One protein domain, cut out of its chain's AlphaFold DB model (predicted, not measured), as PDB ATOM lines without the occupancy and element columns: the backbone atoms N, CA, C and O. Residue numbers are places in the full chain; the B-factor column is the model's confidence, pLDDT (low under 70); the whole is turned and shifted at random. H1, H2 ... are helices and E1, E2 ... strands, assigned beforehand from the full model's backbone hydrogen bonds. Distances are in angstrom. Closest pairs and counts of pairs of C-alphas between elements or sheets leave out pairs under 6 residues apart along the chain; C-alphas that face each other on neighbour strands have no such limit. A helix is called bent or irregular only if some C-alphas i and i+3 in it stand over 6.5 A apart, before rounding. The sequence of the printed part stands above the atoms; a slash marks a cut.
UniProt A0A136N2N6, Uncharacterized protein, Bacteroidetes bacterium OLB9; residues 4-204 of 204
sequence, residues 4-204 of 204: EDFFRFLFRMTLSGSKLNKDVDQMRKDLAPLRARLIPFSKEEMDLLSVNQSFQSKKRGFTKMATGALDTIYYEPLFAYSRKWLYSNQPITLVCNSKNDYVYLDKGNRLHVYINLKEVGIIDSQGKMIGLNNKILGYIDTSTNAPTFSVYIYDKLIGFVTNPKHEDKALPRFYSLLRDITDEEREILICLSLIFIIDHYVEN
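Overview. This is residues 4 to 204 of the 204 residues of an uncharacterized protein of Bacteroidetes bacterium OLB9 (UniProt A0A136N2N6). One long sheet of eleven strands curls like part of a barrel round the last helix, H4, which fills its hollow. H2 packs on the other face of the sheet, over E3 and E4, and H1 sticks out as an arm, residues 4 to 16 standing free. The printed part has 201 residues, in the order H1, H2, H3, E1 to E11, H4; the sheet's order is E1 to E11 in sequence, antiparallel throughout, and the class is mixed, helices and strands. It is compact, with a radius of gyration of the C-alphas of 16.7 A and spans of 53 by 40 by 31 A.

Along the chain. H1, residues 4 to 13, begins at C-alpha 4 (-22.600, -42.378, 73.738). H2, residues 17 to 35, is 23.5 A long; it has a kink of 40 degrees near residue 29 and is irregular, with C-alphas 30 and 33 7.4 A apart. H3 is residues 43 to 47. E1, residues 49 to 60, is 28.6 A long and bends by 56 degrees at residue 52; E2, residues 64 to 72, is 27.1 A and E3, residues 77 to 85, 23.8 A. Then come E4, 91 to 96; E5, 101 to 106; E6, 111 to 115; E7, 118 to 123; E8, 128 to 131; E9, 136 to 141; E10, 148 to 153; and E11, 156 to 162. H4, residues 183 to 203, is 30.2 A long and ends at C-alpha 203 (-17.591, -30.855, 32.199).

Arrangement. The strands form a meander, each the antiparallel neighbour of the one before. N 67 and O 57 of the hairpin E1 and E2 are 2.9 A apart, N 94 and O 82 of E3 and E4 2.8 A, and N 151 and O 159 of E10 and E11 2.9 A. The closest C-alphas of edge strands E1 and E11 are those of Val 51 and Thr 162, 7.2 A. The sheet curls round H4; the closest C-alphas of H4 and E9 are those of Leu 192 and Tyr 139, 6.8 A. With H2 on the opposite face there are three layers, helices on both faces of a sheet. H2, at a height over the sheet of 8.5 A, runs slantwise to the strands, at 49 degrees to E4 on the local plane; C-alphas 35 and 80 are its closest to E3, 6.1 A. H3 only grazes the sheet, with residues 45 to 47, and H1 is not on it. Every O i to N i+4 pair is within hydrogen-bond range in H3, against 5 of 6 in H1, 13 of 15 in H2 and 15 of 17 in H4.

Size, cuts and confidence. The C-alphas of Asp 5 and Ala 170 are the two farthest apart, 56.6 A. The printed part has no cut. The link from E11 to H4, 20 residues, is long. Mean pLDDT of the printed part is 87.8; residues 4 to 17, 60 to 62, 87 to 89, 167 to 171 and 204 are under 70.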
ATOM      1  N   GLU A   4     -21.401 -43.004  74.298       54.03
ATOM      2  CA  GLU A   4     -22.600 -42.378  73.738       54.03
ATOM      3  C   GLU A   4     -22.487 -40.849  73.623       54.03
ATOM      4  O   GLU A   4     -22.944 -40.274  72.632       54.03
ATOM      5  N   ASP A   5     -21.820 -40.185  74.570       52.00
ATOM      6  CA  ASP A   5     -21.592 -38.734  74.535       52.00
ATOM      7  C   ASP A   5     -20.552 -38.339  73.476       52.00
ATOM      8  O   ASP A   5     -20.694 -37.297  72.834       52.00
ATOM      9  N   PHE A   6     -19.545 -39.185  73.223       58.19
ATOM     10  CA  PHE A   6     -18.586 -39.003  72.125       58.19
ATOM     11  C   PHE A   6     -19.249 -39.178  70.748       58.19
ATOM     12  O   PHE A   6     -19.043 -38.353  69.853       58.19
ATOM     13  N   PHE A   7     -20.119 -40.183  70.588       54.91
ATOM     14  CA  PHE A   7     -20.909 -40.345  69.363       54.91
ATOM     15  C   PHE A   7     -21.896 -39.184  69.167       54.91
ATOM     16  O   PHE A   7     -21.969 -38.621  68.074       54.91
ATOM     17  N   ARG A   8     -22.588 -38.733  70.222       48.28
ATOM     18  CA  ARG A   8     -23.465 -37.546  70.169       48.28
ATOM     19  C   ARG A   8     -22.699 -36.252  69.876       48.28
ATOM     20  O   ARG A   8     -23.259 -35.357  69.245       48.28
ATOM     21  N   PHE A   9     -21.434 -36.143  70.281       56.94
ATOM     22  CA  PHE A   9     -20.565 -35.007  69.962       56.94
ATOM     23  C   PHE A   9     -20.114 -35.007  68.488       56.94
ATOM     24  O   PHE A   9     -20.218 -33.972  67.828       56.94
ATOM     25  N   LEU A  10     -19.727 -36.161  67.927       49.00
ATOM     26  CA  LEU A  10     -19.401 -36.304  66.495       49.00
ATOM     27  C   LEU A  10     -20.609 -36.021  65.583       49.00
ATOM     28  O   LEU A  10     -20.473 -35.324  64.579       49.00
ATOM     29  N   PHE A  11     -21.810 -36.461  65.971       53.16
ATOM     30  CA  PHE A  11     -23.055 -36.147  65.254       53.16
ATOM     31  C   PHE A  11     -23.583 -34.717  65.503       53.16
ATOM     32  O   PHE A  11     -24.508 -34.277  64.829       53.16
ATOM     33  N   ARG A  12     -23.015 -33.935  66.434       39.81
ATOM     34  CA  ARG A  12     -23.401 -32.522  66.641       39.81
ATOM     35  C   ARG A  12     -22.690 -31.549  65.700       39.81
ATOM     36  O   ARG A  12     -23.224 -30.469  65.457       39.81
ATOM     37  N   MET A  13     -21.566 -31.931  65.090       40.59
ATOM     38  CA  MET A  13     -20.933 -31.127  64.030       40.59
ATOM     39  C   MET A  13     -21.545 -31.345  62.633       40.59
ATOM     40  O   MET A  13     -21.080 -30.768  61.652       40.59
ATOM     41  N   THR A  14     -22.642 -32.103  62.517       44.03
ATOM     42  CA  THR A  14     -23.419 -32.265  61.278       44.03
ATOM     43  C   THR A  14     -24.604 -31.296  61.185       44.03
ATOM     44  O   THR A  14     -25.706 -31.689  60.807       44.03
ATOM     45  N   LEU A  15     -24.390 -29.995  61.417       36.34
ATOM     46  CA  LEU A  15     -25.315 -28.967  60.899       36.34
ATOM     47  C   LEU A  15     -25.380 -28.994  59.351       36.34
ATOM     48  O   LEU A  15     -26.349 -28.532  58.754       36.34
ATOM     49  N   SER A  16     -24.400 -29.643  58.707       52.19
ATOM     50  CA  SER A  16     -24.383 -30.015  57.285       52.19
ATOM     51  C   SER A  16     -25.256 -31.234  56.931       52.19
ATOM     52  O   SER A  16     -25.629 -31.374  55.768       52.19
ATOM     53  N   GLY A  17     -25.575 -32.125  57.880       62.09
ATOM     54  CA  GLY A  17     -26.221 -33.416  57.593       62.09
ATOM     55  C   GLY A  17     -27.703 -33.291  57.235       62.09
ATOM     56  O   GLY A  17     -28.167 -33.903  56.281       62.09
ATOM     57  N   SER A  18     -28.449 -32.430  57.935       72.00
ATOM     58  CA  SER A  18     -29.886 -32.249  57.669       72.00
ATOM     59  C   SER A  18     -30.158 -31.593  56.313       72.00
ATOM     60  O   SER A  18     -31.133 -31.938  55.646       72.00
ATOM     61  N   LYS A  19     -29.292 -30.665  55.885       80.25
ATOM     62  CA  LYS A  19     -29.371 -30.034  54.565       80.25
ATOM     63  C   LYS A  19     -28.925 -30.989  53.460       80.25
ATOM     64  O   LYS A  19     -29.662 -31.131  52.492       80.25
ATOM     65  N   LEU A  20     -27.797 -31.683  53.645       83.75
ATOM     66  CA  LEU A  20     -27.327 -32.702  52.702       83.75
ATOM     67  C   LEU A  20     -28.395 -33.773  52.468       83.75
ATOM     68  O   LEU A  20     -28.711 -34.062  51.322       83.75
ATOM     69  N   ASN A  21     -29.006 -34.301  53.532       88.88
ATOM     70  CA  ASN A  21     -30.057 -35.311  53.411       88.88
ATOM     71  C   ASN A  21     -31.256 -34.784  52.619       88.88
ATOM     72  O   ASN A  21     -31.716 -35.457  51.709       88.88
ATOM     73  N   LYS A  22     -31.716 -33.555  52.898       89.38
ATOM     74  CA  LYS A  22     -32.810 -32.929  52.136       89.38
ATOM     75  C   LYS A  22     -32.459 -32.739  50.659       89.38
ATOM     76  O   LYS A  22     -33.301 -32.993  49.801       89.38
ATOM     77  N   ASP A  23     -31.243 -32.280  50.365       89.38
ATOM     78  CA  ASP A  23     -30.773 -32.105  48.990       89.38
ATOM     79  C   ASP A  23     -30.689 -33.455  48.263       89.38
ATOM     80  O   ASP A  23     -31.216 -33.580  47.158       89.38
ATOM     81  N   VAL A  24     -30.119 -34.480  48.903       92.81
ATOM     82  CA  VAL A  24     -30.039 -35.842  48.356       92.81
ATOM     83  C   VAL A  24     -31.431 -36.451  48.177       92.81
ATOM     84  O   VAL A  24     -31.696 -37.042  47.137       92.81
ATOM     85  N   ASP A  25     -32.353 -36.266  49.120       94.25
ATOM     86  CA  ASP A  25     -33.732 -36.750  49.010       94.25
ATOM     87  C   ASP A  25     -34.475 -36.108  47.840       94.25
ATOM     88  O   ASP A  25     -35.237 -36.779  47.141       94.25
ATOM     89  N   GLN A  26     -34.240 -34.821  47.585       92.31
ATOM     90  CA  GLN A  26     -34.786 -34.176  46.399       92.31
ATOM     91  C   GLN A  26     -34.155 -34.744  45.122       92.31
ATOM     92  O   GLN A  26     -34.881 -35.102  44.197       92.31
ATOM     93  N   MET A  27     -32.830 -34.909  45.089       94.12
ATOM     94  CA  MET A  27     -32.137 -35.500  43.938       94.12
ATOM     95  C   MET A  27     -32.589 -36.945  43.670       94.12
ATOM     96  O   MET A  27     -32.713 -37.334  42.512       94.12
ATOM     97  N   ARG A  28     -32.908 -37.729  44.710       94.75
ATOM     98  CA  ARG A  28     -33.505 -39.070  44.579       94.75
ATOM     99  C   ARG A  28     -34.864 -39.027  43.893       94.75
ATOM    100  O   ARG A  28     -35.120 -39.855  43.025       94.75
ATOM    101  N   LYS A  29     -35.726 -38.076  44.269       93.94
ATOM    102  CA  LYS A  29     -37.037 -37.886  43.621       93.94
ATOM    103  C   LYS A  29     -36.866 -37.514  42.153       93.94
ATOM    104  O   LYS A  29     -37.543 -38.085  41.305       93.94
ATOM    105  N   ASP A  30     -35.929 -36.618  41.860       90.50
ATOM    106  CA  ASP A  30     -35.635 -36.191  40.492       90.50
ATOM    107  C   ASP A  30     -35.066 -37.346  39.644       90.50
ATOM    108  O   ASP A  30     -35.371 -37.448  38.455       90.50
ATOM    109  N   LEU A  31     -34.287 -38.247  40.257       93.44
ATOM    110  CA  LEU A  31     -33.743 -39.450  39.619       93.44
ATOM    111  C   LEU A  31     -34.704 -40.637  39.567       93.44
ATOM    112  O   LEU A  31     -34.403 -41.597  38.860       93.44
ATOM    113  N   ALA A  32     -35.841 -40.608  40.265       94.12
ATOM    114  CA  ALA A  32     -36.740 -41.758  40.367       94.12
ATOM    115  C   ALA A  32     -37.145 -42.360  39.001       94.12
ATOM    116  O   ALA A  32     -37.102 -43.587  38.880       94.12
ATOM    117  N   PRO A  33     -37.444 -41.565  37.948       93.25
ATOM    118  CA  PRO A  33     -37.755 -42.113  36.626       93.25
ATOM    119  C   PRO A  33     -36.586 -42.865  35.972       93.25
ATOM    120  O   PRO A  33     -36.811 -43.861  35.292       93.25
ATOM    121  N   LEU A  34     -35.344 -42.407  36.169       93.25
ATOM    122  CA  LEU A  34     -34.151 -43.096  35.664       93.25
ATOM    123  C   LEU A  34     -33.834 -44.326  36.513       93.25
ATOM    124  O   LEU A  34     -33.567 -45.393  35.970       93.25
ATOM    125  N   ARG A  35     -33.947 -44.199  37.840       94.00
ATOM    126  CA  ARG A  35     -33.722 -45.294  38.789       94.00
ATOM    127  C   ARG A  35     -34.639 -46.486  38.515       94.00
ATOM    128  O   ARG A  35     -34.191 -47.621  38.602       94.00
ATOM    129  N   ALA A  36     -35.895 -46.234  38.145       94.94
ATOM    130  CA  ALA A  36     -36.866 -47.276  37.805       94.94
ATOM    131  C   ALA A  36     -36.493 -48.099  36.557       94.94
ATOM    132  O   ALA A  36     -37.079 -49.154  36.330       94.94
ATOM    133  N   ARG A  37     -35.546 -47.620  35.744       95.56
ATOM    134  CA  ARG A  37     -35.083 -48.292  34.525       95.56
ATOM    135  C   ARG A  37     -33.789 -49.072  34.732       95.56
ATOM    136  O   ARG A  37     -33.385 -49.764  33.807       95.56
ATOM    137  N   LEU A  38     -33.148 -48.934  35.896       96.81
ATOM    138  CA  LEU A  38     -31.868 -49.574  36.178       96.81
ATOM    139  C   LEU A  38     -32.011 -51.087  36.255       96.81
ATOM    140  O   LEU A  38     -32.932 -51.601  36.896       96.81
ATOM    141  N   ILE A  39     -31.045 -51.790  35.674       97.00
ATOM    142  CA  ILE A  39     -30.935 -53.235  35.848       97.00
ATOM    143  C   ILE A  39     -30.413 -53.591  37.259       97.00
ATOM    144  O   ILE A  39     -29.812 -52.757  37.958       97.00
ATOM    145  N   PRO A  40     -30.655 -54.823  37.743       97.00
ATOM    146  CA  PRO A  40     -30.074 -55.303  38.992       97.00
ATOM    147  C   PRO A  40     -28.541 -55.246  38.968       97.00
ATOM    148  O   PRO A  40     -27.907 -55.752  38.056       97.00
ATOM    149  N   PHE A  41     -27.934 -54.656  39.997       95.44
ATOM    150  CA  PHE A  41     -26.488 -54.497  40.076       95.44
ATOM    151  C   PHE A  41     -25.839 -55.781  40.599       95.44
ATOM    152  O   PHE A  41     -26.127 -56.223  41.723       95.44
ATOM    153  N   SER A  42     -24.916 -56.338  39.821       94.44
ATOM    154  CA  SER A  42     -24.047 -57.448  40.214       94.44
ATOM    155  C   SER A  42     -22.582 -57.149  39.877       94.44
ATOM    156  O   SER A  42     -22.269 -56.115  39.284       94.44
ATOM    157  N   LYS A  43     -21.673 -58.041  40.292       91.50
ATOM    158  CA  LYS A  43     -20.250 -57.944  39.928       91.50
ATOM    159  C   LYS A  43     -20.092 -58.049  38.410       91.50
ATOM    160  O   LYS A  43     -19.373 -57.262  37.814       91.50
ATOM    161  N   GLU A  44     -20.818 -58.980  37.807       92.88
ATOM    162  CA  GLU A  44     -20.802 -59.240  36.373       92.88
ATOM    163  C   GLU A  44     -21.277 -58.005  35.602       92.88
ATOM    164  O   GLU A  44     -20.611 -57.587  34.660       92.88
ATOM    165  N   GLU A  45     -22.355 -57.356  36.055       93.88
ATOM    166  CA  GLU A  45     -22.831 -56.116  35.433       93.88
ATOM    167  C   GLU A  45     -21.831 -54.966  35.570       93.88
ATOM    168  O   GLU A  45     -21.643 -54.188  34.634       93.88
ATOM    169  N   MET A  46     -21.138 -54.870  36.709       93.62
ATOM    170  CA  MET A  46     -20.077 -53.878  36.888       93.62
ATOM    171  C   MET A  46     -18.979 -54.036  35.830       93.62
ATOM    172  O   MET A  46     -18.551 -53.039  35.251       93.62
ATOM    173  N   ASP A  47     -18.564 -55.267  35.534       92.38
ATOM    174  CA  ASP A  47     -17.529 -55.562  34.533       92.38
ATOM    175  C   ASP A  47     -17.991 -55.248  33.096       92.38
ATOM    176  O   ASP A  47     -17.174 -55.083  32.180       92.38
ATOM    177  N   LEU A  48     -19.307 -55.161  32.878       94.25
ATOM    178  CA  LEU A  48     -19.929 -54.757  31.617       94.25
ATOM    179  C   LEU A  48     -20.115 -53.241  31.493       94.25
ATOM    180  O   LEU A  48     -20.562 -52.805  30.430       94.25
ATOM    181  N   LEU A  49     -19.783 -52.444  32.519       95.12
ATOM    182  CA  LEU A  49     -19.915 -50.985  32.479       95.12
ATOM    183  C   LEU A  49     -19.222 -50.419  31.236       95.12
ATOM    184  O   LEU A  49     -18.093 -50.790  30.906       95.12
ATOM    185  N   SER A  50     -19.913 -49.518  30.554       92.50
ATOM    186  CA  SER A  50     -19.465 -48.886  29.326       92.50
ATOM    187  C   SER A  50     -18.878 -47.501  29.575       92.50
ATOM    188  O   SER A  50     -19.214 -46.824  30.545       92.50
ATOM    189  N   VAL A  51     -18.046 -47.047  28.639       88.12
ATOM    190  CA  VAL A  51     -17.638 -45.638  28.510       88.12
ATOM    191  C   VAL A  51     -18.725 -44.811  27.815       88.12
ATOM    192  O   VAL A  51     -18.464 -43.698  27.395       88.12
ATOM    193  N   ASN A  52     -19.936 -45.343  27.640       84.12
ATOM    194  CA  ASN A  52     -21.070 -44.621  27.073       84.12
ATOM    195  C   ASN A  52     -22.066 -44.212  28.163       84.12
ATOM    196  O   ASN A  52     -22.153 -44.822  29.231       84.12
ATOM    197  N   GLN A  53     -22.849 -43.181  27.859       84.62
ATOM    198  CA  GLN A  53     -23.937 -42.707  28.707       84.62
ATOM    199  C   GLN A  53     -25.201 -42.438  27.893       84.62
ATOM    200  O   GLN A  53     -25.141 -42.050  26.721       84.62
ATOM    201  N   SER A  54     -26.346 -42.548  28.553       83.94
ATOM    202  CA  SER A  54     -27.662 -42.285  27.981       83.94
ATOM    203  C   SER A  54     -28.488 -41.331  28.850       83.94
ATOM    204  O   SER A  54     -28.077 -40.888  29.924       83.94
ATOM    205  N   PHE A  55     -29.666 -40.952  28.343       80.12
ATOM    206  CA  PHE A  55     -30.672 -40.128  29.035       80.12
ATOM    207  C   PHE A  55     -30.159 -38.791  29.593       80.12
ATOM    208  O   PHE A  55     -30.674 -38.282  30.591       80.12
ATOM    209  N   GLN A  56     -29.166 -38.204  28.925       80.25
ATOM    210  CA  GLN A  56     -28.568 -36.947  29.345       80.25
ATOM    211  C   GLN A  56     -29.574 -35.796  29.302       80.25
ATOM    212  O   GLN A  56     -30.250 -35.554  28.300       80.25
ATOM    213  N   SER A  57     -29.620 -35.028  30.384       83.00
ATOM    214  CA  SER A  57     -30.359 -33.773  30.450       83.00
ATOM    215  C   SER A  57     -29.574 -32.744  31.252       83.00
ATOM    216  O   SER A  57     -29.129 -33.019  32.366       83.00
ATOM    217  N   LYS A  58     -29.414 -31.537  30.700       79.00
ATOM    218  CA  LYS A  58     -28.822 -30.384  31.395       79.00
ATOM    219  C   LYS A  58     -29.911 -29.319  31.574       79.00
ATOM    220  O   LYS A  58     -30.354 -28.712  30.602       79.00
ATOM    221  N   LYS A  59     -30.349 -29.071  32.814       76.25
ATOM    222  CA  LYS A  59     -31.294 -27.991  33.152       76.25
ATOM    223  C   LYS A  59     -30.518 -26.744  33.585       76.25
ATOM    224  O   LYS A  59     -29.672 -26.811  34.473       76.25
ATOM    225  N   ARG A  60     -30.818 -25.600  32.956       64.62
ATOM    226  CA  ARG A  60     -30.175 -24.287  33.200       64.62
ATOM    227  C   ARG A  60     -31.101 -23.256  33.878       64.62
ATOM    228  O   ARG A  60     -30.863 -22.063  33.755       64.62
ATOM    229  N   GLY A  61     -32.174 -23.703  34.538       66.25
ATOM    230  CA  GLY A  61     -33.114 -22.824  35.252       66.25
ATOM    231  C   GLY A  61     -32.549 -22.273  36.571       66.25
ATOM    232  O   GLY A  61     -31.341 -22.128  36.722       66.25
ATOM    233  N   PHE A  62     -33.415 -22.033  37.566       60.03
ATOM    234  CA  PHE A  62     -33.033 -21.523  38.901       60.03
ATOM    235  C   PHE A  62     -31.950 -22.344  39.622       60.03
ATOM    236  O   PHE A  62     -31.264 -21.833  40.503       60.03
ATOM    237  N   THR A  63     -31.781 -23.616  39.263       70.81
ATOM    238  CA  THR A  63     -30.673 -24.455  39.722       70.81
ATOM    239  C   THR A  63     -30.064 -25.163  38.522       70.81
ATOM    240  O   THR A  63     -30.771 -25.843  37.774       70.81
ATOM    241  N   LYS A  64     -28.749 -25.008  38.339       85.81
ATOM    242  CA  LYS A  64     -27.992 -25.763  37.340       85.81
ATOM    243  C   LYS A  64     -27.963 -27.225  37.781       85.81
ATOM    244  O   LYS A  64     -27.571 -27.520  38.911       85.81
ATOM    245  N   MET A  65     -28.395 -28.120  36.899       88.38
ATOM    246  CA  MET A  65     -28.424 -29.557  37.164       88.38
ATOM    247  C   MET A  65     -28.114 -30.350  35.896       88.38
ATOM    248  O   MET A  65     -28.548 -29.973  34.807       88.38
ATOM    249  N   ALA A  66     -27.382 -31.447  36.048       92.12
ATOM    250  CA  ALA A  66     -27.102 -32.416  34.998       92.12
ATOM    251  C   ALA A  66     -27.538 -33.801  35.475       92.12
ATOM    252  O   ALA A  66     -27.235 -34.170  36.604       92.12
ATOM    253  N   THR A  67     -28.241 -34.553  34.639       94.31
ATOM    254  CA  THR A  67     -28.668 -35.925  34.935       94.31
ATOM    255  C   THR A  67     -28.356 -36.840  33.764       94.31
ATOM    256  O   THR A  67     -28.384 -36.380  32.623       94.31
ATOM    257  N   GLY A  68     -28.147 -38.124  34.032       94.75
ATOM    258  CA  GLY A  68     -27.965 -39.141  32.998       94.75
ATOM    259  C   GLY A  68     -27.892 -40.544  33.585       94.75
ATOM    260  O   GLY A  68     -28.100 -40.738  34.788       94.75
ATOM    261  N   ALA A  69     -27.600 -41.516  32.728       95.75
ATOM    262  CA  ALA A  69     -27.315 -42.887  33.118       95.75
ATOM    263  C   ALA A  69     -25.991 -43.364  32.513       95.75
ATOM    264  O   ALA A  69     -25.642 -42.980  31.398       95.75
ATOM    265  N   LEU A  70     -25.266 -44.182  33.272       95.38
ATOM    266  CA  LEU A  70     -24.119 -44.940  32.787       95.38
ATOM    267  C   LEU A  70     -24.610 -46.332  32.412       95.38
ATOM    268  O   LEU A  70     -25.249 -47.001  33.234       95.38
ATOM    269  N   ASP A  71     -24.302 -46.752  31.192       94.50
ATOM    270  CA  ASP A  71     -24.845 -47.979  30.623       94.50
ATOM    271  C   ASP A  71     -23.812 -49.104  30.623       94.50
ATOM    272  O   ASP A  71     -22.608 -48.875  30.729       94.50
ATOM    273  N   THR A  72     -24.275 -50.336  30.462       95.25
ATOM    274  CA  THR A  72     -23.427 -51.458  30.066       95.25
ATOM    275  C   THR A  72     -23.079 -51.365  28.579       95.25
ATOM    276  O   THR A  72     -23.656 -50.588  27.813       95.25
ATOM    277  N   ILE A  73     -22.154 -52.205  28.117       92.31
ATOM    278  CA  ILE A  73     -21.869 -52.357  26.681       92.31
ATOM    279  C   ILE A  73     -23.064 -52.883  25.866       92.31
ATOM    280  O   ILE A  73     -23.017 -52.863  24.637       92.31
ATOM    281  N   TYR A  74     -24.125 -53.339  26.538       93.44
ATOM    282  CA  TYR A  74     -25.386 -53.766  25.935       93.44
ATOM    283  C   TYR A  74     -26.464 -52.674  25.969       93.44
ATOM    284  O   TYR A  74     -27.615 -52.946  25.636       93.44
ATOM    285  N   TYR A  75     -26.091 -51.431  26.299       91.56
ATOM    286  CA  TYR A  75     -26.995 -50.276  26.376       91.56
ATOM    287  C   TYR A  75     -28.082 -50.419  27.451       91.56
ATOM    288  O   TYR A  75     -29.178 -49.866  27.328       91.56
ATOM    289  N   GLU A  76     -27.773 -51.153  28.520       94.31
ATOM    290  CA  GLU A  76     -28.642 -51.290  29.684       94.31
ATOM    291  C   GLU A  76     -28.166 -50.344  30.792       94.31
ATOM    292  O   GLU A  76     -26.986 -50.367  31.143       94.31
ATOM    293  N   PRO A  77     -29.039 -49.504  31.364       95.88
ATOM    294  CA  PRO A  77     -28.616 -48.516  32.347       95.88
ATOM    295  C   PRO A  77     -28.295 -49.195  33.684       95.88
ATOM    296  O   PRO A  77     -29.150 -49.839  34.298       95.88
ATOM    297  N   LEU A  78     -27.061 -49.025  34.154       96.88
ATOM    298  CA  LEU A  78     -26.550 -49.656  35.375       96.88
ATOM    299  C   LEU A  78     -26.478 -48.678  36.552       96.88
ATOM    300  O   LEU A  78     -26.779 -49.036  37.696       96.88
ATOM    301  N   PHE A  79     -26.125 -47.426  36.263       97.81
ATOM    302  CA  PHE A  79     -26.131 -46.334  37.230       97.81
ATOM    303  C   PHE A  79     -26.937 -45.160  36.693       97.81
ATOM    304  O   PHE A  79     -26.856 -44.840  35.513       97.81
ATOM    305  N   ALA A  80     -27.660 -44.464  37.564       97.56
ATOM    306  CA  ALA A  80     -28.229 -43.154  37.268       97.56
ATOM    307  C   ALA A  80     -27.512 -42.100  38.107       97.56
ATOM    308  O   ALA A  80     -27.184 -42.348  39.266       97.56
ATOM    309  N   TYR A  81     -27.283 -40.915  37.548       97.56
ATOM    310  CA  TYR A  81     -26.621 -39.834  38.265       97.56
ATOM    311  C   TYR A  81     -27.339 -38.501  38.104       97.56
ATOM    312  O   TYR A  81     -27.961 -38.213  37.080       97.56
ATOM    313  N   SER A  82     -27.207 -37.665  39.128       95.75
ATOM    314  CA  SER A  82     -27.606 -36.266  39.145       95.75
ATOM    315  C   SER A  82     -26.488 -35.448  39.771       95.75
ATOM    316  O   SER A  82     -26.018 -35.766  40.861       95.75
ATOM    317  N   ARG A  83     -26.073 -34.375  39.103       94.88
ATOM    318  CA  ARG A  83     -25.171 -33.365  39.647       94.88
ATOM    319  C   ARG A  83     -25.904 -32.043  39.762       94.88
ATOM    320  O   ARG A  83     -26.410 -31.520  38.769       94.88
ATOM    321  N   LYS A  84     -25.944 -31.500  40.972       91.94
ATOM    322  CA  LYS A  84     -26.601 -30.238  41.321       91.94
ATOM    323  C   LYS A  84     -25.540 -29.248  41.784       91.94
ATOM    324  O   LYS A  84     -24.817 -29.534  42.735       91.94
ATOM    325  N   TRP A  85     -25.461 -28.079  41.150       88.00
ATOM    326  CA  TRP A  85     -24.565 -27.012  41.601       88.00
ATOM    327  C   TRP A  85     -25.290 -26.140  42.618       88.00
ATOM    328  O   TRP A  85     -26.379 -25.626  42.350       88.00
ATOM    329  N   LEU A  86     -24.682 -25.985  43.790       80.62
ATOM    330  CA  LEU A  86     -25.160 -25.077  44.824       80.62
ATOM    331  C   LEU A  86     -24.683 -23.645  44.540       80.62
ATOM    332  O   LEU A  86     -23.757 -23.430  43.761       80.62
ATOM    333  N   TYR A  87     -25.281 -22.656  45.209       68.25
ATOM    334  CA  TYR A  87     -24.917 -21.237  45.062       68.25
ATOM    335  C   TYR A  87     -23.435 -20.932  45.357       68.25
ATOM    336  O   TYR A  87     -22.906 -19.957  44.841       68.25
ATOM    337  N   SER A  88     -22.752 -21.772  46.142       67.69
ATOM    338  CA  SER A  88     -21.308 -21.684  46.415       67.69
ATOM    339  C   SER A  88     -20.423 -22.297  45.317       67.69
ATOM    340  O   SER A  88     -19.221 -22.434  45.518       67.69
ATOM    341  N   ASN A  89     -21.003 -22.710  44.183       69.50
ATOM    342  CA  ASN A  89     -20.353 -23.474  43.112       69.50
ATOM    343  C   ASN A  89     -19.723 -24.806  43.570       69.50
ATOM    344  O   ASN A  89     -18.920 -25.385  42.853       69.50
ATOM    345  N   GLN A  90     -20.122 -25.301  44.743       82.69
ATOM    346  CA  GLN A  90     -19.773 -26.620  45.260       82.69
ATOM    347  C   GLN A  90     -20.871 -27.607  44.854       82.69
ATOM    348  O   GLN A  90     -21.991 -27.520  45.375       82.69
ATOM    349  N   PRO A  91     -20.633 -28.483  43.868       90.06
ATOM    350  CA  PRO A  91     -21.641 -29.430  43.438       90.06
ATOM    351  C   PRO A  91     -21.844 -30.573  44.438       90.06
ATOM    352  O   PRO A  91     -20.920 -31.033  45.109       90.06
ATOM    353  N   ILE A  92     -23.075 -31.078  44.460       94.06
ATOM    354  CA  ILE A  92     -23.407 -32.399  44.993       94.06
ATOM    355  C   ILE A  92     -23.643 -33.312  43.796       94.06
ATOM    356  O   ILE A  92     -24.456 -32.983  42.925       94.06
ATOM    357  N   THR A  93     -22.968 -34.455  43.765       96.69
ATOM    358  CA  THR A  93     -23.236 -35.528  42.805       96.69
ATOM    359  C   THR A  93     -23.865 -36.696  43.549       96.69
ATOM    360  O   THR A  93     -23.257 -37.247  44.461       96.69
ATOM    361  N   LEU A  94     -25.082 -37.072  43.169       97.56
ATOM    362  CA  LEU A  94     -25.730 -38.312  43.579       97.56
ATOM    363  C   LEU A  94     -25.625 -39.299  42.424       97.56
ATOM    364  O   LEU A  94     -26.015 -38.974  41.306       97.56
ATOM    365  N   VAL A  95     -25.164 -40.506  42.711       98.06
ATOM    366  CA  VAL A  95     -25.188 -41.644  41.798       98.06
ATOM    367  C   VAL A  95     -25.919 -42.776  42.492       98.06
ATOM    368  O   VAL A  95     -25.702 -43.007  43.676       98.06
ATOM    369  N   CYS A  96     -26.787 -43.493  41.798       97.06
ATOM    370  CA  CYS A  96     -27.453 -44.660  42.349       97.06
ATOM    371  C   CYS A  96     -27.363 -45.835  41.386       97.06
ATOM    372  O   CYS A  96     -27.455 -45.668  40.171       97.06
ATOM    373  N   ASN A  97     -27.196 -47.025  41.951       96.62
ATOM    374  CA  ASN A  97     -27.544 -48.268  41.275       96.62
ATOM    375  C   ASN A  97     -28.819 -48.841  41.927       96.62
ATOM    376  O   ASN A  97     -29.479 -48.189  42.743       96.62
ATOM    377  N   SER A  98     -29.189 -50.071  41.584       95.25
ATOM    378  CA  SER A  98     -30.365 -50.731  42.168       95.25
ATOM    379  C   SER A  98     -30.226 -51.089  43.659       95.25
ATOM    380  O   SER A  98     -31.232 -51.424  44.281       95.25
ATOM    381  N   LYS A  99     -29.031 -50.978  44.261       93.12
ATOM    382  CA  LYS A  99     -28.744 -51.341  45.665       93.12
ATOM    383  C   LYS A  99     -28.339 -50.153  46.546       93.12
ATOM    384  O   LYS A  99     -28.842 -50.025  47.657       93.12
ATOM    385  N   ASN A 100     -27.447 -49.305  46.050       95.50
ATOM    386  CA  ASN A 100     -26.725 -48.289  46.803       95.50
ATOM    387  C   ASN A 100     -26.878 -46.905  46.170       95.50
ATOM    388  O   ASN A 100     -26.966 -46.760  44.947       95.50
ATOM    389  N   ASP A 101     -26.807 -45.896  47.033       96.38
ATOM    390  CA  ASP A 101     -26.579 -44.510  46.650       96.38
ATOM    391  C   ASP A 101     -25.143 -44.104  47.005       96.38
ATOM    392  O   ASP A 101     -24.700 -44.290  48.138       96.38
ATOM    393  N   TYR A 102     -24.452 -43.472  46.066       98.06
ATOM    394  CA  TYR A 102     -23.136 -42.869  46.226       98.06
ATOM    395  C   TYR A 102     -23.297 -41.356  46.138       98.06
ATOM    396  O   TYR A 102     -23.865 -40.839  45.174       98.06
ATOM    397  N   VAL A 103     -22.824 -40.632  47.145       97.62
ATOM    398  CA  VAL A 103     -22.906 -39.171  47.186       97.62
ATOM    399  C   VAL A 103     -21.508 -38.594  47.263       97.62
ATOM    400  O   VAL A 103     -20.729 -38.955  48.142       97.62
ATOM    401  N   TYR A 104     -21.227 -37.655  46.370       96.75
ATOM    402  CA  TYR A 104     -20.000 -36.882  46.341       96.75
ATOM    403  C   TYR A 104     -20.342 -35.431  46.658       96.75
ATOM    404  O   TYR A 104     -21.089 -34.782  45.922       96.75
ATOM    405  N   LEU A 105     -19.832 -34.939  47.783       93.69
ATOM    406  CA  LEU A 105     -20.048 -33.575  48.251       93.69
ATOM    407  C   LEU A 105     -18.745 -32.796  48.135       93.69
ATOM    408  O   LEU A 105     -17.797 -33.036  48.888       93.69
ATOM    409  N   ASP A 106     -18.717 -31.851  47.203       90.88
ATOM    410  CA  ASP A 106     -17.586 -30.952  47.036       90.88
ATOM    411  C   ASP A 106     -17.517 -29.970  48.218       90.88
ATOM    412  O   ASP A 106     -18.485 -29.269  48.530       90.88
ATOM    413  N   LYS A 107     -16.369 -29.931  48.904       86.75
ATOM    414  CA  LYS A 107     -16.051 -28.931  49.935       86.75
ATOM    415  C   LYS A 107     -14.764 -28.175  49.591       86.75
ATOM    416  O   LYS A 107     -13.891 -27.986  50.441       86.75
ATOM    417  N   GLY A 108     -14.640 -27.731  48.342       81.12
ATOM    418  CA  GLY A 108     -13.505 -26.973  47.816       81.12
ATOM    419  C   GLY A 108     -12.364 -27.888  47.380       81.12
ATOM    420  O   GLY A 108     -12.315 -28.323  46.239       81.12
ATOM    421  N   ASN A 109     -11.434 -28.189  48.290       80.88
ATOM    422  CA  ASN A 109     -10.226 -28.966  47.955       80.88
ATOM    423  C   ASN A 109     -10.377 -30.475  48.178       80.88
ATOM    424  O   ASN A 109      -9.418 -31.228  48.004       80.88
ATOM    425  N   ARG A 110     -11.536 -30.906  48.673       91.25
ATOM    426  CA  ARG A 110     -11.806 -32.293  49.040       91.25
ATOM    427  C   ARG A 110     -13.216 -32.645  48.627       91.25
ATOM    428  O   ARG A 110     -14.156 -31.900  48.911       91.25
ATOM    429  N   LEU A 111     -13.346 -33.814  48.026       94.94
ATOM    430  CA  LEU A 111     -14.621 -34.401  47.681       94.94
ATOM    431  C   LEU A 111     -14.973 -35.438  48.742       94.94
ATOM    432  O   LEU A 111     -14.330 -36.479  48.829       94.94
ATOM    433  N   HIS A 112     -15.962 -35.155  49.581       95.56
ATOM    434  CA  HIS A 112     -16.418 -36.128  50.572       95.56
ATOM    435  C   HIS A 112     -17.275 -37.196  49.899       95.56
ATOM    436  O   HIS A 112     -18.189 -36.860  49.145       95.56
ATOM    437  N   VAL A 113     -16.993 -38.465  50.193       96.81
ATOM    438  CA  VAL A 113     -17.658 -39.623  49.591       96.81
ATOM    439  C   VAL A 113     -18.523 -40.311  50.639       96.81
ATOM    440  O   VAL A 113     -18.051 -40.675  51.720       96.81
ATOM    441  N   TYR A 114     -19.793 -40.517  50.307       96.81
ATOM    442  CA  TYR A 114     -20.761 -41.212  51.144       96.81
ATOM    443  C   TYR A 114     -21.375 -42.379  50.378       96.81
ATOM    444  O   TYR A 114     -21.746 -42.223  49.217       96.81
ATOM    445  N   ILE A 115     -21.570 -43.507  51.055       95.88
ATOM    446  CA  ILE A 115     -22.371 -44.630  50.561       95.88
ATOM    447  C   ILE A 115     -23.588 -44.748  51.469       95.88
ATOM    448  O   ILE A 115     -23.451 -44.845  52.688       95.88
ATOM    449  N   ASN A 116     -24.788 -44.691  50.895       94.31
ATOM    450  CA  ASN A 116     -26.052 -44.712  51.631       94.31
ATOM    451  C   ASN A 116     -26.079 -43.672  52.773       94.31
ATOM    452  O   ASN A 116     -26.521 -43.958  53.883       94.31
ATOM    453  N   LEU A 117     -25.574 -42.460  52.492       91.12
ATOM    454  CA  LEU A 117     -25.426 -41.332  53.433       91.12
ATOM    455  C   LEU A 117     -24.467 -41.572  54.617       91.12
ATOM    456  O   LEU A 117     -24.371 -40.727  55.507       91.12
ATOM    457  N   LYS A 118     -23.701 -42.668  54.617       93.06
ATOM    458  CA  LYS A 118     -22.591 -42.892  55.548       93.06
ATOM    459  C   LYS A 118     -21.282 -42.473  54.890       93.06
ATOM    460  O   LYS A 118     -20.960 -42.960  53.811       93.06
ATOM    461  N   GLU A 119     -20.530 -41.581  55.530       94.00
ATOM    462  CA  GLU A 119     -19.225 -41.150  55.019       94.00
ATOM    463  C   GLU A 119     -18.255 -42.335  55.015       94.00
ATOM    464  O   GLU A 119     -18.148 -43.047  56.015       94.00
ATOM    465  N   VAL A 120     -17.574 -42.556  53.891       95.00
ATOM    466  CA  VAL A 120     -16.589 -43.641  53.733       95.00
ATOM    467  C   VAL A 120     -15.170 -43.113  53.539       95.00
ATOM    468  O   VAL A 120     -14.201 -43.820  53.813       95.00
ATOM    469  N   GLY A 121     -15.035 -41.852  53.133       96.12
ATOM    470  CA  GLY A 121     -13.745 -41.211  52.942       96.12
ATOM    471  C   GLY A 121     -13.861 -39.895  52.188       96.12
ATOM    472  O   GLY A 121     -14.949 -39.347  51.997       96.12
ATOM    473  N   ILE A 122     -12.714 -39.407  51.740       97.38
ATOM    474  CA  ILE A 122     -12.589 -38.231  50.884       97.38
ATOM    475  C   ILE A 122     -11.757 -38.583  49.655       97.38
ATOM    476  O   ILE A 122     -10.906 -39.460  49.730       97.38
ATOM    477  N   ILE A 123     -11.953 -37.875  48.552       97.25
ATOM    478  CA  ILE A 123     -11.010 -37.837  47.435       97.25
ATOM    479  C   ILE A 123     -10.310 -36.479  47.491       97.25
ATOM    480  O   ILE A 123     -10.966 -35.435  47.593       97.25
ATOM    481  N   ASP A 124      -8.981 -36.497  47.528       95.00
ATOM    482  CA  ASP A 124      -8.169 -35.283  47.563       95.00
ATOM    483  C   ASP A 124      -7.991 -34.658  46.168       95.00
ATOM    484  O   ASP A 124      -8.441 -35.186  45.151       95.00
ATOM    485  N   SER A 125      -7.313 -33.511  46.107       91.44
ATOM    486  CA  SER A 125      -7.042 -32.806  44.848       91.44
ATOM    487  C   SER A 125      -6.111 -33.558  43.890       91.44
ATOM    488  O   SER A 125      -5.900 -33.096  42.772       91.44
ATOM    489  N   GLN A 126      -5.512 -34.671  44.317       92.06
ATOM    490  CA  GLN A 126      -4.688 -35.552  43.486       92.06
ATOM    491  C   GLN A 126      -5.473 -36.786  43.015       92.06
ATOM    492  O   GLN A 126      -4.887 -37.686  42.418       92.06
ATOM    493  N   GLY A 127      -6.780 -36.856  43.291       94.44
ATOM    494  CA  GLY A 127      -7.619 -37.994  42.922       94.44
ATOM    495  C   GLY A 127      -7.412 -39.225  43.807       94.44
ATOM    496  O   GLY A 127      -7.867 -40.314  43.451       94.44
ATOM    497  N   LYS A 128      -6.738 -39.087  44.958       97.25
ATOM    498  CA  LYS A 128      -6.538 -40.195  45.897       97.25
ATOM    499  C   LYS A 128      -7.705 -40.277  46.861       97.25
ATOM    500  O   LYS A 128      -8.008 -39.314  47.564       97.25
ATOM    501  N   MET A 129      -8.327 -41.449  46.932       98.00
ATOM    502  CA  MET A 129      -9.319 -41.747  47.954       98.00
ATOM    503  C   MET A 129      -8.612 -42.053  49.275       98.00
ATOM    504  O   MET A 129      -7.789 -42.964  49.359       98.00
ATOM    505  N   ILE A 130      -8.944 -41.292  50.312       97.88
ATOM    506  CA  ILE A 130      -8.430 -41.403  51.673       97.88
ATOM    507  C   ILE A 130      -9.589 -41.826  52.574       97.88
ATOM    508  O   ILE A 130     -10.627 -41.164  52.625       97.88
ATOM    509  N   GLY A 131      -9.419 -42.934  53.289       94.94
ATOM    510  CA  GLY A 131     -10.424 -43.454  54.211       94.94
ATOM    511  C   GLY A 131     -10.514 -42.640  55.501       94.94
ATOM    512  O   GLY A 131      -9.645 -41.827  55.814       94.94
ATOM    513  N   LEU A 132     -11.536 -42.917  56.315       92.75
ATOM    514  CA  LEU A 132     -11.729 -42.260  57.621       92.75
ATOM    515  C   LEU A 132     -10.558 -42.469  58.603       92.75
ATOM    516  O   LEU A 132     -10.394 -41.716  59.557       92.75
ATOM    517  N   ASN A 133      -9.742 -43.497  58.370       92.25
ATOM    518  CA  ASN A 133      -8.525 -43.803  59.124       92.25
ATOM    519  C   ASN A 133      -7.276 -43.067  58.591       92.25
ATOM    520  O   ASN A 133      -6.163 -43.418  58.981       92.25
ATOM    521  N   ASN A 134      -7.445 -42.092  57.690       93.56
ATOM    522  CA  ASN A 134      -6.385 -41.354  56.997       93.56
ATOM    523  C   ASN A 134      -5.425 -42.219  56.160       93.56
ATOM    524  O   ASN A 134      -4.336 -41.764  55.811       93.56
ATOM    525  N   LYS A 135      -5.805 -43.455  55.811       96.56
ATOM    526  CA  LYS A 135      -5.038 -44.287  54.875       96.56
ATOM    527  C   LYS A 135      -5.518 -44.062  53.449       96.56
ATOM    528  O   LYS A 135      -6.715 -43.901  53.212       96.56
ATOM    529  N   ILE A 136      -4.583 -44.096  52.503       97.88
ATOM    530  CA  ILE A 136      -4.913 -44.132  51.079       97.88
ATOM    531  C   ILE A 136      -5.596 -45.474  50.800       97.88
ATOM    532  O   ILE A 136      -5.049 -46.533  51.106       97.88
ATOM    533  N   LEU A 137      -6.809 -45.410  50.259       98.12
ATOM    534  CA  LEU A 137      -7.590 -46.572  49.847       98.12
ATOM    535  C   LEU A 137      -7.289 -46.927  48.395       98.12
ATOM    536  O   LEU A 137      -7.086 -48.093  48.082       98.12
ATOM    537  N   GLY A 138      -7.205 -45.927  47.518       98.31
ATOM    538  CA  GLY A 138      -6.900 -46.143  46.110       98.31
ATOM    539  C   GLY A 138      -6.908 -44.865  45.284       98.31
ATOM    540  O   GLY A 138      -7.247 -43.792  45.784       98.31
ATOM    541  N   TYR A 139      -6.507 -44.981  44.022       98.31
ATOM    542  CA  TYR A 139      -6.482 -43.886  43.055       98.31
ATOM    543  C   TYR A 139      -6.444 -44.414  41.615       98.31
ATOM    544  O   TYR A 139      -6.052 -45.556  41.364       98.31
ATOM    545  N   ILE A 140      -6.835 -43.557  40.672       97.50
ATOM    546  CA  ILE A 140      -6.673 -43.774  39.230       97.50
ATOM    547  C   ILE A 140      -5.478 -42.933  38.779       97.50
ATOM    548  O   ILE A 140      -5.460 -41.720  38.988       97.50
ATOM    549  N   ASP A 141      -4.469 -43.564  38.185       96.50
ATOM    550  CA  ASP A 141      -3.277 -42.876  37.692       96.50
ATOM    551  C   ASP A 141      -3.527 -42.268  36.307       96.50
ATOM    552  O   ASP A 141      -3.452 -42.946  35.280       96.50
ATOM    553  N   THR A 142      -3.821 -40.969  36.301       93.19
ATOM    554  CA  THR A 142      -4.098 -40.162  35.104       93.19
ATOM    555  C   THR A 142      -2.883 -39.356  34.633       93.19
ATOM    556  O   THR A 142      -3.022 -38.439  33.824       93.19
ATOM    557  N   SER A 143      -1.680 -39.667  35.135       89.81
ATOM    558  CA  SER A 143      -0.451 -38.910  34.834       89.81
ATOM    559  C   SER A 143      -0.002 -39.007  33.372       89.81
ATOM    560  O   SER A 143       0.740 -38.153  32.886       89.81
ATOM    561  N   THR A 144      -0.454 -40.037  32.656       86.56
ATOM    562  CA  THR A 144      -0.148 -40.258  31.239       86.56
ATOM    563  C   THR A 144      -1.317 -39.815  30.358       86.56
ATOM    564  O   THR A 144      -2.442 -39.717  30.822       86.56
ATOM    565  N   ASN A 145      -1.090 -39.577  29.062       85.12
ATOM    566  CA  ASN A 145      -2.181 -39.377  28.095       85.12
ATOM    567  C   ASN A 145      -2.526 -40.683  27.353       85.12
ATOM    568  O   ASN A 145      -2.745 -40.684  26.141       85.12
ATOM    569  N   ALA A 146      -2.485 -41.814  28.058       89.50
ATOM    570  CA  ALA A 146      -2.736 -43.127  27.478       89.50
ATOM    571  C   ALA A 146      -4.244 -43.371  27.226       89.50
ATOM    572  O   ALA A 146      -5.086 -42.715  27.851       89.50
ATOM    573  N   PRO A 147      -4.602 -44.327  26.343       90.19
ATOM    574  CA  PRO A 147      -5.993 -44.753  26.134       90.19
ATOM    575  C   PRO A 147      -6.647 -45.376  27.374       90.19
ATOM    576  O   PRO A 147      -7.869 -45.432  27.472       90.19
ATOM    577  N   THR A 148      -5.847 -45.847  28.328       93.12
ATOM    578  CA  THR A 148      -6.302 -46.430  29.591       93.12
ATOM    579  C   THR A 148      -5.453 -45.919  30.752       93.12
ATOM    580  O   THR A 148      -4.292 -45.549  30.576       93.12
ATOM    581  N   PHE A 149      -6.033 -45.910  31.948       95.31
ATOM    582  CA  PHE A 149      -5.383 -45.518  33.192       95.31
ATOM    583  C   PHE A 149      -5.297 -46.689  34.151       95.31
ATOM    584  O   PHE A 149      -6.235 -47.473  34.277       95.31
ATOM    585  N   SER A 150      -4.167 -46.794  34.848       96.94
ATOM    586  CA  SER A 150      -3.966 -47.822  35.869       96.94
ATOM    587  C   SER A 150      -4.759 -47.478  37.125       96.94
ATOM    588  O   SER A 150      -4.756 -46.325  37.558       96.94
ATOM    589  N   VAL A 151      -5.400 -48.471  37.738       97.75
ATOM    590  CA  VAL A 151      -6.114 -48.292  39.007       97.75
ATOM    591  C   VAL A 151      -5.407 -49.047  40.119       97.75
ATOM    592  O   VAL A 151      -5.145 -50.249  40.009       97.75
ATOM    593  N   TYR A 152      -5.129 -48.338  41.207       98.19
ATOM    594  CA  TYR A 152      -4.465 -48.877  42.385       98.19
ATOM    595  C   TYR A 152      -5.416 -48.865  43.576       98.19
ATOM    596  O   TYR A 152      -6.035 -47.842  43.861       98.19
ATOM    597  N   ILE A 153      -5.502 -49.986  44.294       98.06
ATOM    598  CA  ILE A 153      -6.215 -50.098  45.573       98.06
ATOM    599  C   ILE A 153      -5.293 -50.771  46.580       98.06
ATOM    600  O   ILE A 153      -4.697 -51.808  46.280       98.06
ATOM    601  N   TYR A 154      -5.145 -50.162  47.757       96.88
ATOM    602  CA  TYR A 154      -4.189 -50.580  48.786       96.88
ATOM    603  C   TYR A 154      -2.779 -50.822  48.216       96.88
ATOM    604  O   TYR A 154      -2.165 -51.856  48.477       96.88
ATOM    605  N   ASP A 155      -2.310 -49.883  47.384       95.69
ATOM    606  CA  ASP A 155      -1.030 -49.907  46.652       95.69
ATOM    607  C   ASP A 155      -0.834 -51.099  45.703       95.69
ATOM    608  O   ASP A 155       0.276 -51.388  45.253       95.69
ATOM    609  N   LYS A 156      -1.914 -51.796  45.346       97.06
ATOM    610  CA  LYS A 156      -1.876 -52.889  44.378       97.06
ATOM    611  C   LYS A 156      -2.576 -52.480  43.090       97.06
ATOM    612  O   LYS A 156      -3.709 -52.009  43.134       97.06
ATOM    613  N   LEU A 157      -1.938 -52.740  41.949       97.38
ATOM    614  CA  LEU A 157      -2.587 -52.640  40.644       97.38
ATOM    615  C   LEU A 157      -3.740 -53.653  40.585       97.38
ATOM    616  O   LEU A 157      -3.520 -54.859  40.747       97.38
ATOM    617  N   ILE A 158      -4.959 -53.156  40.394       96.88
ATOM    618  CA  ILE A 158      -6.164 -53.991  40.298       96.88
ATOM    619  C   ILE A 158      -6.678 -54.143  38.866       96.88
ATOM    620  O   ILE A 158      -7.446 -55.063  38.610       96.88
ATOM    621  N   GLY A 159      -6.252 -53.274  37.950       95.44
ATOM    622  CA  GLY A 159      -6.637 -53.293  36.543       95.44
ATOM    623  C   GLY A 159      -6.561 -51.898  35.937       95.44
ATOM    624  O   GLY A 159      -5.837 -51.033  36.445       95.44
ATOM    625  N   PHE A 160      -7.322 -51.680  34.869       95.25
ATOM    626  CA  PHE A 160      -7.320 -50.426  34.129       95.25
ATOM    627  C   PHE A 160      -8.734 -49.912  33.880       95.25
ATOM    628  O   PHE A 160      -9.679 -50.693  33.734       95.25
ATOM    629  N   VAL A 161      -8.852 -48.591  33.777       94.81
ATOM    630  CA  VAL A 161     -10.063 -47.910  33.310       94.81
ATOM    631  C   VAL A 161      -9.797 -47.205  31.991       94.81
ATOM    632  O   VAL A 161      -8.713 -46.660  31.780       94.81
ATOM    633  N   THR A 162     -10.769 -47.212  31.090       93.06
ATOM    634  CA  THR A 162     -10.661 -46.508  29.811       93.06
ATOM    635  C   THR A 162     -10.628 -45.002  30.044       93.06
ATOM    636  O   THR A 162     -11.398 -44.466  30.842       93.06
ATOM    637  N   ASN A 163      -9.723 -44.310  29.353       91.06
ATOM    638  CA  ASN A 163      -9.665 -42.857  29.365       91.06
ATOM    639  C   ASN A 163     -10.797 -42.312  28.478       91.06
ATOM    640  O   ASN A 163     -10.703 -42.424  27.257       91.06
ATOM    641  N   PRO A 164     -11.832 -41.671  29.045       86.00
ATOM    642  CA  PRO A 164     -12.985 -41.230  28.266       86.00
ATOM    643  C   PRO A 164     -12.651 -40.072  27.310       86.00
ATOM    644  O   PRO A 164     -13.444 -39.743  26.437       86.00
ATOM    645  N   LYS A 165     -11.467 -39.450  27.438       85.12
ATOM    646  CA  LYS A 165     -10.978 -38.424  26.503       85.12
ATOM    647  C   LYS A 165     -10.377 -39.005  25.220       85.12
ATOM    648  O   LYS A 165     -10.126 -38.242  24.291       85.12
ATOM    649  N   HIS A 166     -10.102 -40.309  25.168       80.75
ATOM    650  CA  HIS A 166      -9.658 -40.969  23.942       80.75
ATOM    651  C   HIS A 166     -10.873 -41.505  23.190       80.75
ATOM    652  O   HIS A 166     -11.543 -42.425  23.652       80.75
ATOM    653  N   GLU A 167     -11.145 -40.933  22.016       58.34
ATOM    654  CA  GLU A 167     -12.195 -41.392  21.102       58.34
ATOM    655  C   GLU A 167     -11.766 -42.678  20.377       58.34
ATOM    656  O   GLU A 167     -11.591 -42.697  19.158       58.34
ATOM    657  N   ASP A 168     -11.583 -43.773  21.115       63.28
ATOM    658  CA  ASP A 168     -11.439 -45.089  20.500       63.28
ATOM    659  C   ASP A 168     -12.769 -45.845  20.544       63.28
ATOM    660  O   ASP A 168     -13.183 -46.398  21.565       63.28
ATOM    661  N   LYS A 169     -13.446 -45.895  19.390       57.69
ATOM    662  CA  LYS A 169     -14.702 -46.641  19.207       57.69
ATOM    663  C   LYS A 169     -14.536 -48.150  19.430       57.69
ATOM    664  O   LYS A 169     -15.545 -48.848  19.522       57.69
ATOM    665  N   ALA A 170     -13.304 -48.662  19.491       59.41
ATOM    666  CA  ALA A 170     -13.026 -50.075  19.717       59.41
ATOM    667  C   ALA A 170     -13.137 -50.504  21.192       59.41
ATOM    668  O   ALA A 170     -13.245 -51.704  21.452       59.41
ATOM    669  N   LEU A 171     -13.138 -49.569  22.154       64.50
ATOM    670  CA  LEU A 171     -13.158 -49.873  23.591       64.50
ATOM    671  C   LEU A 171     -14.482 -49.448  24.245       64.50
ATOM    672  O   LEU A 171     -14.540 -48.422  24.919       64.50
ATOM    673  N   PRO A 172     -15.563 -50.240  24.104       76.12
ATOM    674  CA  PRO A 172     -16.828 -49.904  24.742       76.12
ATOM    675  C   PRO A 172     -16.771 -50.101  26.260       76.12
ATOM    676  O   PRO A 172     -17.477 -49.405  26.974       76.12
ATOM    677  N   ARG A 173     -15.948 -51.029  26.776       90.81
ATOM    678  CA  ARG A 173     -15.876 -51.325  28.217       90.81
ATOM    679  C   ARG A 173     -15.078 -50.267  28.968       90.81
ATOM    680  O   ARG A 173     -13.991 -49.875  28.546       90.81
ATOM    681  N   PHE A 174     -15.597 -49.871  30.121       93.88
ATOM    682  CA  PHE A 174     -14.935 -48.957  31.036       93.88
ATOM    683  C   PHE A 174     -13.824 -49.647  31.829       93.88
ATOM    684  O   PHE A 174     -12.750 -49.075  31.960       93.88
ATOM    685  N   TYR A 175     -14.041 -50.875  32.307       94.44
ATOM    686  CA  TYR A 175     -13.015 -51.652  33.006       94.44
ATOM    687  C   TYR A 175     -12.312 -52.640  32.075       94.44
ATOM    688  O   TYR A 175     -12.941 -53.274  31.224       94.44
ATOM    689  N   SER A 176     -11.008 -52.830  32.274       91.44
ATOM    690  CA  SER A 176     -10.230 -53.861  31.583       91.44
ATOM    691  C   SER A 176      -9.166 -54.482  32.487       91.44
ATOM    692  O   SER A 176      -8.599 -53.820  33.357       91.44
ATOM    693  N   LEU A 177      -8.912 -55.779  32.275       87.00
ATOM    694  CA  LEU A 177      -7.926 -56.580  33.015       87.00
ATOM    695  C   LEU A 177      -8.074 -56.463  34.543       87.00
ATOM    696  O   LEU A 177      -7.076 -56.386  35.263       87.00
ATOM    697  N   LEU A 178      -9.318 -56.436  35.034       90.56
ATOM    698  CA  LEU A 178      -9.577 -56.502  36.466       90.56
ATOM    699  C   LEU A 178      -9.111 -57.856  37.000       90.56
ATOM    700  O   LEU A 178      -9.491 -58.908  36.485       90.56
ATOM    701  N   ARG A 179      -8.289 -57.827  38.044       92.12
ATOM    702  CA  ARG A 179      -7.974 -59.028  38.820       92.12
ATOM    703  C   ARG A 179      -9.167 -59.430  39.690       92.12
ATOM    704  O   ARG A 179     -10.110 -58.661  39.875       92.12
ATOM    705  N   ASP A 180      -9.060 -60.580  40.344       92.00
ATOM    706  CA  ASP A 180      -9.964 -60.893  41.443       92.00
ATOM    707  C   ASP A 180      -9.779 -59.905  42.599       92.00
ATOM    708  O   ASP A 180      -8.697 -59.767  43.177       92.00
ATOM    709  N   ILE A 181     -10.864 -59.200  42.907       94.19
ATOM    710  CA  ILE A 181     -10.942 -58.195  43.962       94.19
ATOM    711  C   ILE A 181     -12.016 -58.572  44.979       94.19
ATOM    712  O   ILE A 181     -13.077 -59.113  44.639       94.19
ATOM    713  N   THR A 182     -11.733 -58.246  46.234       95.50
ATOM    714  CA  THR A 182     -12.678 -58.344  47.349       95.50
ATOM    715  C   THR A 182     -13.853 -57.379  47.165       95.50
ATOM    716  O   THR A 182     -13.795 -56.447  46.362       95.50
ATOM    717  N   ASP A 183     -14.935 -57.579  47.919       92.69
ATOM    718  CA  ASP A 183     -16.083 -56.663  47.892       92.69
ATOM    719  C   ASP A 183     -15.706 -55.251  48.370       92.69
ATOM    720  O   ASP A 183     -16.192 -54.266  47.824       92.69
ATOM    721  N   GLU A 184     -14.785 -55.142  49.330       94.25
ATOM    722  CA  GLU A 184     -14.265 -53.855  49.803       94.25
ATOM    723  C   GLU A 184     -13.459 -53.126  48.717       94.25
ATOM    724  O   GLU A 184     -13.716 -51.956  48.433       94.25
ATOM    725  N   GLU A 185     -12.518 -53.818  48.064       96.38
ATOM    726  CA  GLU A 185     -11.775 -53.260  46.925       96.38
ATOM    727  C   GLU A 185     -12.727 -52.863  45.787       96.38
ATOM    728  O   GLU A 185     -12.527 -51.835  45.141       96.38
ATOM    729  N   ARG A 186     -13.801 -53.630  45.561       95.44
ATOM    730  CA  ARG A 186     -14.816 -53.304  44.554       95.44
ATOM    731  C   ARG A 186     -15.566 -52.016  44.883       95.44
ATOM    732  O   ARG A 186     -15.747 -51.191  43.997       95.44
ATOM    733  N   GLU A 187     -15.970 -51.809  46.131       95.56
ATOM    734  CA  GLU A 187     -16.638 -50.566  46.545       95.56
ATOM    735  C   GLU A 187     -15.720 -49.341  46.395       95.56
ATOM    736  O   GLU A 187     -16.156 -48.293  45.911       95.56
ATOM    737  N   ILE A 188     -14.429 -49.477  46.720       97.62
ATOM    738  CA  ILE A 188     -13.428 -48.419  46.494       97.62
ATOM    739  C   ILE A 188     -13.285 -48.126  44.992       97.62
ATOM    740  O   ILE A 188     -13.307 -46.960  44.587       97.62
ATOM    741  N   LEU A 189     -13.185 -49.171  44.160       97.44
ATOM    742  CA  LEU A 189     -13.125 -49.045  42.702       97.44
ATOM    743  C   LEU A 189     -14.349 -48.305  42.156       97.44
ATOM    744  O   LEU A 189     -14.188 -47.383  41.358       97.44
ATOM    745  N   ILE A 190     -15.555 -48.678  42.595       97.06
ATOM    746  CA  ILE A 190     -16.807 -48.037  42.179       97.06
ATOM    747  C   ILE A 190     -16.790 -46.554  42.559       97.06
ATOM    748  O   ILE A 190     -17.065 -45.710  41.706       97.06
ATOM    749  N   CYS A 191     -16.416 -46.215  43.796       97.81
ATOM    750  CA  CYS A 191     -16.364 -44.824  44.251       97.81
ATOM    751  C   CYS A 191     -15.436 -43.958  43.384       97.81
ATOM    752  O   CYS A 191     -15.806 -42.859  42.973       97.81
ATOM    753  N   LEU A 192     -14.236 -44.456  43.080       97.88
ATOM    754  CA  LEU A 192     -13.277 -43.754  42.223       97.88
ATOM    755  C   LEU A 192     -13.787 -43.624  40.783       97.88
ATOM    756  O   LEU A 192     -13.698 -42.562  40.173       97.88
ATOM    757  N   SER A 193     -14.344 -44.706  40.250       96.56
ATOM    758  CA  SER A 193     -14.740 -44.808  38.846       96.56
ATOM    759  C   SER A 193     -15.945 -43.949  38.503       96.56
ATOM    760  O   SER A 193     -15.949 -43.283  37.469       96.56
ATOM    761  N   LEU A 194     -16.959 -43.938  39.372       96.88
ATOM    762  CA  LEU A 194     -18.188 -43.187  39.137       96.88
ATOM    763  C   LEU A 194     -17.918 -41.688  39.054       96.88
ATOM    764  O   LEU A 194     -18.403 -41.042  38.129       96.88
ATOM    765  N   ILE A 195     -17.143 -41.126  39.983       95.62
ATOM    766  CA  ILE A 195     -16.822 -39.701  39.898       95.62
ATOM    767  C   ILE A 195     -15.933 -39.406  38.687       95.62
ATOM    768  O   ILE A 195     -16.215 -38.465  37.953       95.62
ATOM    769  N   PHE A 196     -14.938 -40.259  38.422       95.00
ATOM    770  CA  PHE A 196     -14.023 -40.097  37.297       95.00
ATOM    771  C   PHE A 196     -14.755 -40.028  35.948       95.00
ATOM    772  O   PHE A 196     -14.498 -39.127  35.148       95.00
ATOM    773  N   ILE A 197     -15.700 -40.942  35.701       93.38
ATOM    774  CA  ILE A 197     -16.452 -40.964  34.442       93.38
ATOM    775  C   ILE A 197     -17.506 -39.845  34.379       93.38
ATOM    776  O   ILE A 197     -17.695 -39.230  33.331       93.38
ATOM    777  N   ILE A 198     -18.174 -39.522  35.494       94.12
ATOM    778  CA  ILE A 198     -19.208 -38.474  35.526       94.12
ATOM    779  C   ILE A 198     -18.598 -37.084  35.345       94.12
ATOM    780  O   ILE A 198     -19.192 -36.256  34.652       94.12
ATOM    781  N   ASP A 199     -17.434 -36.812  35.936       92.12
ATOM    782  CA  ASP A 199     -16.742 -35.531  35.763       92.12
ATOM    783  C   ASP A 199     -16.448 -35.272  34.282       92.12
ATOM    784  O   ASP A 199     -16.782 -34.200  33.776       92.12
ATOM    785  N   HIS A 200     -15.980 -36.289  33.547       89.56
ATOM    786  CA  HIS A 200     -15.786 -36.183  32.101       89.56
ATOM    787  C   HIS A 200     -17.067 -35.753  31.361       89.56
ATOM    788  O   HIS A 200     -17.024 -34.849  30.528       89.56
ATOM    789  N   TYR A 201     -18.217 -36.348  31.667       86.69
ATOM    790  CA  TYR A 201     -19.471 -36.050  30.965       86.69
ATOM    791  C   TYR A 201     -20.160 -34.757  31.368       86.69
ATOM    792  O   TYR A 201     -20.991 -34.221  30.633       86.69
ATOM    793  N   VAL A 202     -19.917 -34.305  32.591       85.38
ATOM    794  CA  VAL A 202     -20.573 -33.112  33.104       85.38
ATOM    795  C   VAL A 202     -19.797 -31.853  32.711       85.38
ATOM    796  O   VAL A 202     -20.421 -30.807  32.482       85.38
ATOM    797  N   GLU A 203     -18.472 -31.951  32.609       78.19
ATOM    798  CA  GLU A 203     -17.591 -30.855  32.199       78.19
ATOM    799  C   GLU A 203     -17.576 -30.615  30.683       78.19
ATOM    800  O   GLU A 203     -17.439 -29.460  30.274       78.19
ATOM    801  N   ASN A 204     -17.791 -31.658  29.872       60.56
ATOM    802  CA  ASN A 204     -17.941 -31.573  28.410       60.56
ATOM    803  C   ASN A 204     -19.424 -31.482  27.997       60.56
ATOM    804  O   ASN A 204     -19.757 -30.737  27.051       60.56
TER     805      ASN A 204